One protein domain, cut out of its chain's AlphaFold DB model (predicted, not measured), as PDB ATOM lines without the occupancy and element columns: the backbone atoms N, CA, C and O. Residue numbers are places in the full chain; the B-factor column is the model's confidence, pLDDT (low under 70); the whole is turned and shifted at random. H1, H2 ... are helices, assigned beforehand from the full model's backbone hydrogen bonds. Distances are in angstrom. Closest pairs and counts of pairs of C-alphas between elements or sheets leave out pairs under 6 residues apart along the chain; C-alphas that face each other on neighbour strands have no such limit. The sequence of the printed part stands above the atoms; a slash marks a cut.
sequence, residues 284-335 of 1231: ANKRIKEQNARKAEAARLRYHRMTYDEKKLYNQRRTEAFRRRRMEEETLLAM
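This is residues 284 to 335 of the 1231 residues of the protein "Hypothetical protein" of Meloidogyne enterolobii (UniProt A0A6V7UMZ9). Two long straight helices, H2 and H1, meet near their ends at a tight turn and open out as a flat V. Residues 284 to 301 of H1 and residues 316 to 335, nearly all in H2, stand free. The printed part has 52 residues with two named helices, H1 then H2, no named strand, and the class all helix. It is extended, with a radius of gyration of the C-alphas of 15.7 A and spans of 40 by 38 by 5 A.

H2, the longest helix, holds residues 308 to 334 and measures 38.1 A from C-alpha 308 at (120.462, 153.346, 157.860) to C-alpha 334 at (83.281, 149.674, 150.154). H1 holds residues 284 to 305 and measures 31.3 A, beginning with C-alpha 284 at (99.587, 184.266, 152.440).

H2 and H1 are close but not clearly touching; their closest C-alphas, those of Lys 311 and Tyr 303, are 6.8 A apart. They run opposite ways at a steep tilt of 50 degrees. Every O i to N i+4 pair is within hydrogen-bond range in H1, and 21 of 23 are in H2.

The two C-alphas farthest apart, those of Arg 305 and Met 335, are 42.4 A apart. The printed part has no cut, and the link from H1 to H2, two residues, is tight. The mean pLDDT of the printed part is 86.7; residues 284, 285 and 288 are under 70.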
ATOM      1  N   ALA A 284      99.589 185.405 151.526       60.12
ATOM      2  CA  ALA A 284      99.587 184.266 152.440       60.12
ATOM      3  C   ALA A 284     100.015 182.955 151.755       60.12
ATOM      4  O   ALA A 284     100.691 182.137 152.376       60.12
ATOM      5  N   ASN A 285      99.702 182.765 150.467       60.22
ATOM      6  CA  ASN A 285     100.085 181.559 149.729       60.22
ATOM      7  C   ASN A 285     101.610 181.393 149.590       60.22
ATOM      8  O   ASN A 285     102.096 180.262 149.625       60.22
ATOM      9  N   LYS A 286     102.382 182.482 149.467       73.69
ATOM     10  CA  LYS A 286     103.856 182.453 149.490       73.69
ATOM     11  C   LYS A 286     104.354 181.969 150.854       73.69
ATOM     12  O   LYS A 286     105.145 181.034 150.912       73.69
ATOM     13  N   ARG A 287     103.794 182.514 151.938       73.62
ATOM     14  CA  ARG A 287     104.159 182.186 153.331       73.62
ATOM     15  C   ARG A 287     103.788 180.753 153.725       73.62
ATOM     16  O   ARG A 287     104.560 180.092 154.408       73.62
ATOM     17  N   ILE A 288     102.651 180.236 153.255       69.19
ATOM     18  CA  ILE A 288     102.255 178.831 153.454       69.19
ATOM     19  C   ILE A 288     103.204 177.889 152.698       69.19
ATOM     20  O   ILE A 288     103.632 176.877 153.249       69.19
ATOM     21  N   LYS A 289     103.592 178.225 151.458       75.62
ATOM     22  CA  LYS A 289     104.599 177.458 150.699       75.62
ATOM     23  C   LYS A 289     105.962 177.469 151.391       75.62
ATOM     24  O   LYS A 289     106.588 176.422 151.473       75.62
ATOM     25  N   GLU A 290     106.383 178.611 151.917       81.19
ATOM     26  CA  GLU A 290     107.641 178.811 152.646       81.19
ATOM     27  C   GLU A 290     107.674 178.043 153.979       81.19
ATOM     28  O   GLU A 290     108.623 177.308 154.247       81.19
ATOM     29  N   GLN A 291     106.599 178.091 154.774       77.88
ATOM     30  CA  GLN A 291     106.463 177.264 155.980       77.88
ATOM     31  C   GLN A 291     106.446 175.765 155.656       77.88
ATOM     32  O   GLN A 291     107.067 174.977 156.369       77.88
ATOM     33  N   ASN A 292     105.773 175.354 154.578       81.44
ATOM     34  CA  ASN A 292     105.764 173.958 154.140       81.44
ATOM     35  C   ASN A 292     107.126 173.513 153.581       81.44
ATOM     36  O   ASN A 292     107.514 172.369 153.805       81.44
ATOM     37  N   ALA A 293     107.874 174.404 152.922       82.44
ATOM     38  CA  ALA A 293     109.249 174.158 152.501       82.44
ATOM     39  C   ALA A 293     110.157 173.956 153.721       82.44
ATOM     40  O   ALA A 293     110.774 172.902 153.829       82.44
ATOM     41  N   ARG A 294     110.134 174.874 154.698       89.31
ATOM     42  CA  ARG A 294     110.920 174.770 155.941       89.31
ATOM     43  C   ARG A 294     110.551 173.538 156.782       89.31
ATOM     44  O   ARG A 294     111.425 172.913 157.374       89.31
ATOM     45  N   LYS A 295     109.274 173.131 156.806       89.44
ATOM     46  CA  LYS A 295     108.840 171.856 157.418       89.44
ATOM     47  C   LYS A 295     109.367 170.636 156.653       89.44
ATOM     48  O   LYS A 295     109.818 169.682 157.279       89.44
ATOM     49  N   ALA A 296     109.336 170.655 155.319       86.31
ATOM     50  CA  ALA A 296     109.869 169.573 154.490       86.31
ATOM     51  C   ALA A 296     111.404 169.476 154.565       86.31
ATOM     52  O   ALA A 296     111.950 168.379 154.546       86.31
ATOM     53  N   GLU A 297     112.092 170.606 154.691       86.56
ATOM     54  CA  GLU A 297     113.532 170.722 154.913       86.56
ATOM     55  C   GLU A 297     113.932 170.200 156.299       86.56
ATOM     56  O   GLU A 297     114.780 169.319 156.391       86.56
ATOM     57  N   ALA A 298     113.249 170.620 157.369       89.94
ATOM     58  CA  ALA A 298     113.457 170.061 158.706       89.94
ATOM     59  C   ALA A 298     113.191 168.542 158.751       89.94
ATOM     60  O   ALA A 298     113.917 167.803 159.417       89.94
ATOM     61  N   ALA A 299     112.198 168.053 157.999       89.56
ATOM     62  CA  ALA A 299     111.947 166.622 157.836       89.56
ATOM     63  C   ALA A 299     113.054 165.910 157.034       89.56
ATOM     64  O   ALA A 299     113.417 164.791 157.389       89.56
ATOM     65  N   ARG A 300     113.638 166.548 156.006       90.88
ATOM     66  CA  ARG A 300     114.839 166.037 155.317       90.88
ATOM     67  C   ARG A 300     116.035 165.979 156.258       90.88
ATOM     68  O   ARG A 300     116.695 164.955 156.287       90.88
ATOM     69  N   LEU A 301     116.297 167.022 157.046       91.75
ATOM     70  CA  LEU A 301     117.415 167.051 157.995       91.75
ATOM     71  C   LEU A 301     117.273 165.961 159.066       91.75
ATOM     72  O   LEU A 301     118.234 165.239 159.315       91.75
ATOM     73  N   ARG A 302     116.071 165.759 159.627       88.62
ATOM     74  CA  ARG A 302     115.784 164.602 160.498       88.62
ATOM     75  C   ARG A 302     115.994 163.270 159.770       88.62
ATOM     76  O   ARG A 302     116.626 162.379 160.322       88.62
ATOM     77  N   TYR A 303     115.535 163.147 158.523       92.12
ATOM     78  CA  TYR A 303     115.745 161.936 157.725       92.12
ATOM     79  C   TYR A 303     117.216 161.679 157.373       92.12
ATOM     80  O   TYR A 303     117.614 160.526 157.320       92.12
ATOM     81  N   HIS A 304     118.040 162.708 157.166       92.00
ATOM     82  CA  HIS A 304     119.476 162.546 156.930       92.00
ATOM     83  C   HIS A 304     120.231 162.132 158.201       92.00
ATOM     84  O   HIS A 304     121.107 161.274 158.093       92.00
ATOM     85  N   ARG A 305     119.857 162.694 159.364       91.38
ATOM     86  CA  ARG A 305     120.461 162.414 160.682       91.38
ATOM     87  C   ARG A 305     120.197 161.005 161.225       91.38
ATOM     88  O   ARG A 305     121.033 160.517 161.967       91.38
ATOM     89  N   MET A 306     119.078 160.371 160.864       92.00
ATOM     90  CA  MET A 306     118.805 158.974 161.239       92.00
ATOM     91  C   MET A 306     119.855 158.006 160.661       92.00
ATOM     92  O   MET A 306     120.388 158.253 159.576       92.00
ATOM     93  N   THR A 307     120.129 156.881 161.318       94.19
ATOM     94  CA  THR A 307     120.985 155.792 160.800       94.19
ATOM     95  C   THR A 307     120.336 155.068 159.610       94.19
ATOM     96  O   THR A 307     119.212 155.386 159.209       94.19
ATOM     97  N   TYR A 308     121.031 154.114 158.978       91.50
ATOM     98  CA  TYR A 308     120.462 153.346 157.860       91.50
ATOM     99  C   TYR A 308     119.226 152.536 158.285       91.50
ATOM    100  O   TYR A 308     118.192 152.585 157.613       91.50
ATOM    101  N   ASP A 309     119.280 151.883 159.442       90.81
ATOM    102  CA  ASP A 309     118.189 151.043 159.937       90.81
ATOM    103  C   ASP A 309     117.048 151.854 160.554       90.81
ATOM    104  O   ASP A 309     115.878 151.531 160.344       90.81
ATOM    105  N   GLU A 310     117.336 153.006 161.165       91.94
ATOM    106  CA  GLU A 310     116.295 153.989 161.479       91.94
ATOM    107  C   GLU A 310     115.598 154.493 160.206       91.94
ATOM    108  O   GLU A 310     114.369 154.578 160.169       91.94
ATOM    109  N   LYS A 311     116.341 154.775 159.122       93.81
ATOM    110  CA  LYS A 311     115.770 155.145 157.810       93.81
ATOM    111  C   LYS A 311     114.921 154.008 157.224       93.81
ATOM    112  O   LYS A 311     113.866 154.298 156.650       93.81
ATOM    113  N   LYS A 312     115.345 152.745 157.369       92.06
ATOM    114  CA  LYS A 312     114.629 151.518 156.957       92.06
ATOM    115  C   LYS A 312     113.310 151.384 157.726       92.06
ATOM    116  O   LYS A 312     112.243 151.420 157.110       92.06
ATOM    117  N   LEU A 313     113.363 151.374 159.057       89.06
ATOM    118  CA  LEU A 313     112.214 151.222 159.955       89.06
ATOM    119  C   LEU A 313     111.255 152.429 159.919       89.06
ATOM    120  O   LEU A 313     110.036 152.269 160.001       89.06
ATOM    121  N   TYR A 314     111.767 153.652 159.739       93.06
ATOM    122  CA  TYR A 314     110.947 154.842 159.478       93.06
ATOM    123  C   TYR A 314     110.208 154.720 158.142       93.06
ATOM    124  O   TYR A 314     109.011 154.999 158.076       93.06
ATOM    125  N   ASN A 315     110.883 154.283 157.073       90.81
ATOM    126  CA  ASN A 315     110.244 154.085 155.772       90.81
ATOM    127  C   ASN A 315     109.226 152.937 155.789       90.81
ATOM    128  O   ASN A 315     108.189 153.067 155.134       90.81
ATOM    129  N   GLN A 316     109.478 151.865 156.545       90.00
ATOM    130  CA  GLN A 316     108.540 150.765 156.784       90.00
ATOM    131  C   GLN A 316     107.274 151.285 157.472       90.00
ATOM    132  O   GLN A 316     106.230 151.348 156.820       90.00
ATOM    133  N   ARG A 317     107.387 151.803 158.707       91.62
ATOM    134  CA  ARG A 317     106.254 152.349 159.484       91.62
ATOM    135  C   ARG A 317     105.497 153.447 158.727       91.62
ATOM    136  O   ARG A 317     104.271 153.508 158.754       91.62
ATOM    137  N   ARG A 318     106.198 154.295 157.964       91.06
ATOM    138  CA  ARG A 318     105.586 155.316 157.095       91.06
ATOM    139  C   ARG A 318     104.819 154.718 155.913       91.06
ATOM    140  O   ARG A 318     103.768 155.245 155.558       91.06
ATOM    141  N   THR A 319     105.344 153.675 155.274       84.69
ATOM    142  CA  THR A 319     104.693 152.995 154.138       84.69
ATOM    143  C   THR A 319     103.474 152.218 154.610       84.69
ATOM    144  O   THR A 319     102.410 152.313 154.004       84.69
ATOM    145  N   GLU A 320     103.604 151.521 155.731       88.50
ATOM    146  CA  GLU A 320     102.538 150.821 156.437       88.50
ATOM    147  C   GLU A 320     101.415 151.777 156.858       88.50
ATOM    148  O   GLU A 320     100.271 151.579 156.463       88.50
ATOM    149  N   ALA A 321     101.737 152.917 157.479       88.75
ATOM    150  CA  ALA A 321     100.773 153.980 157.776       88.75
ATOM    151  C   ALA A 321     100.173 154.666 156.523       88.75
ATOM    152  O   ALA A 321      99.279 155.505 156.652       88.75
ATOM    153  N   PHE A 322     100.636 154.357 155.304       85.50
ATOM    154  CA  PHE A 322      99.955 154.695 154.042       85.50
ATOM    155  C   PHE A 322      99.195 153.512 153.418       85.50
ATOM    156  O   PHE A 322      98.299 153.751 152.607       85.50
ATOM    157  N   ARG A 323      99.527 152.260 153.766       90.12
ATOM    158  CA  ARG A 323      98.721 151.070 153.449       90.12
ATOM    159  C   ARG A 323      97.478 151.049 154.331       90.12
ATOM    160  O   ARG A 323      96.384 151.122 153.791       90.12
ATOM    161  N   ARG A 324      97.649 151.090 155.658       91.00
ATOM    162  CA  ARG A 324      96.575 151.102 156.661       91.00
ATOM    163  C   ARG A 324      95.543 152.198 156.386       91.00
ATOM    164  O   ARG A 324      94.390 151.871 156.170       91.00
ATOM    165  N   ARG A 325      95.962 153.459 156.214       88.50
ATOM    166  CA  ARG A 325      95.029 154.545 155.846       88.50
ATOM    167  C   ARG A 325      94.373 154.403 154.473       88.50
ATOM    168  O   ARG A 325      93.308 154.972 154.283       88.50
ATOM    169  N   ARG A 326      94.976 153.684 153.512       90.69
ATOM    170  CA  ARG A 326      94.253 153.330 152.279       90.69
ATOM    171  C   ARG A 326      93.192 152.286 152.583       90.69
ATOM    172  O   ARG A 326      92.067 152.521 152.195       90.69
ATOM    173  N   MET A 327      93.538 151.203 153.279       87.38
ATOM    174  CA  MET A 327      92.568 150.179 153.677       87.38
ATOM    175  C   MET A 327      91.412 150.810 154.463       87.38
ATOM    176  O   MET A 327      90.269 150.578 154.127       87.38
ATOM    177  N   GLU A 328      91.692 151.697 155.420       89.50
ATOM    178  CA  GLU A 328      90.671 152.435 156.178       89.50
ATOM    179  C   GLU A 328      89.812 153.347 155.272       89.50
ATOM    180  O   GLU A 328      88.589 153.277 155.347       89.50
ATOM    181  N   GLU A 329      90.403 154.160 154.375       91.62
ATOM    182  CA  GLU A 329      89.626 154.961 153.401       91.62
ATOM    183  C   GLU A 329      88.868 154.087 152.373       91.62
ATOM    184  O   GLU A 329      87.856 154.532 151.845       91.62
ATOM    185  N   GLU A 330      89.329 152.871 152.068       89.88
ATOM    186  CA  GLU A 330      88.771 151.967 151.050       89.88
ATOM    187  C   GLU A 330      87.657 151.081 151.631       89.88
ATOM    188  O   GLU A 330      86.584 151.004 151.043       89.88
ATOM    189  N   THR A 331      87.830 150.532 152.837       89.62
ATOM    190  CA  THR A 331      86.787 149.845 153.614       89.62
ATOM    191  C   THR A 331      85.615 150.782 153.912       89.62
ATOM    192  O   THR A 331      84.475 150.404 153.658       89.62
ATOM    193  N   LEU A 332      85.868 152.025 154.346       88.25
ATOM    194  CA  LEU A 332      84.806 153.020 154.583       88.25
ATOM    195  C   LEU A 332      84.017 153.401 153.315       88.25
ATOM    196  O   LEU A 332      82.901 153.896 153.428       88.25
ATOM    197  N   LEU A 333      84.582 153.192 152.121       87.94
ATOM    198  CA  LEU A 333      83.910 153.429 150.835       87.94
ATOM    199  C   LEU A 333      83.317 152.156 150.204       87.94
ATOM    200  O   LEU A 333      82.514 152.268 149.281       87.94
ATOM    201  N   ALA A 334      83.733 150.970 150.658       87.19
ATOM    202  CA  ALA A 334      83.281 149.674 150.154       87.19
ATOM    203  C   ALA A 334      82.189 149.029 151.025       87.19
ATOM    204  O   ALA A 334      81.463 148.158 150.547       87.19
ATOM    205  N   MET A 335      82.048 149.445 152.288       83.38
ATOM    206  CA  MET A 335      80.896 149.072 153.110       83.38
ATOM    207  C   MET A 335      79.596 149.642 152.503       83.38
ATOM    208  O   MET A 335      79.584 150.785 152.043       83.38
TER     209      MET A 335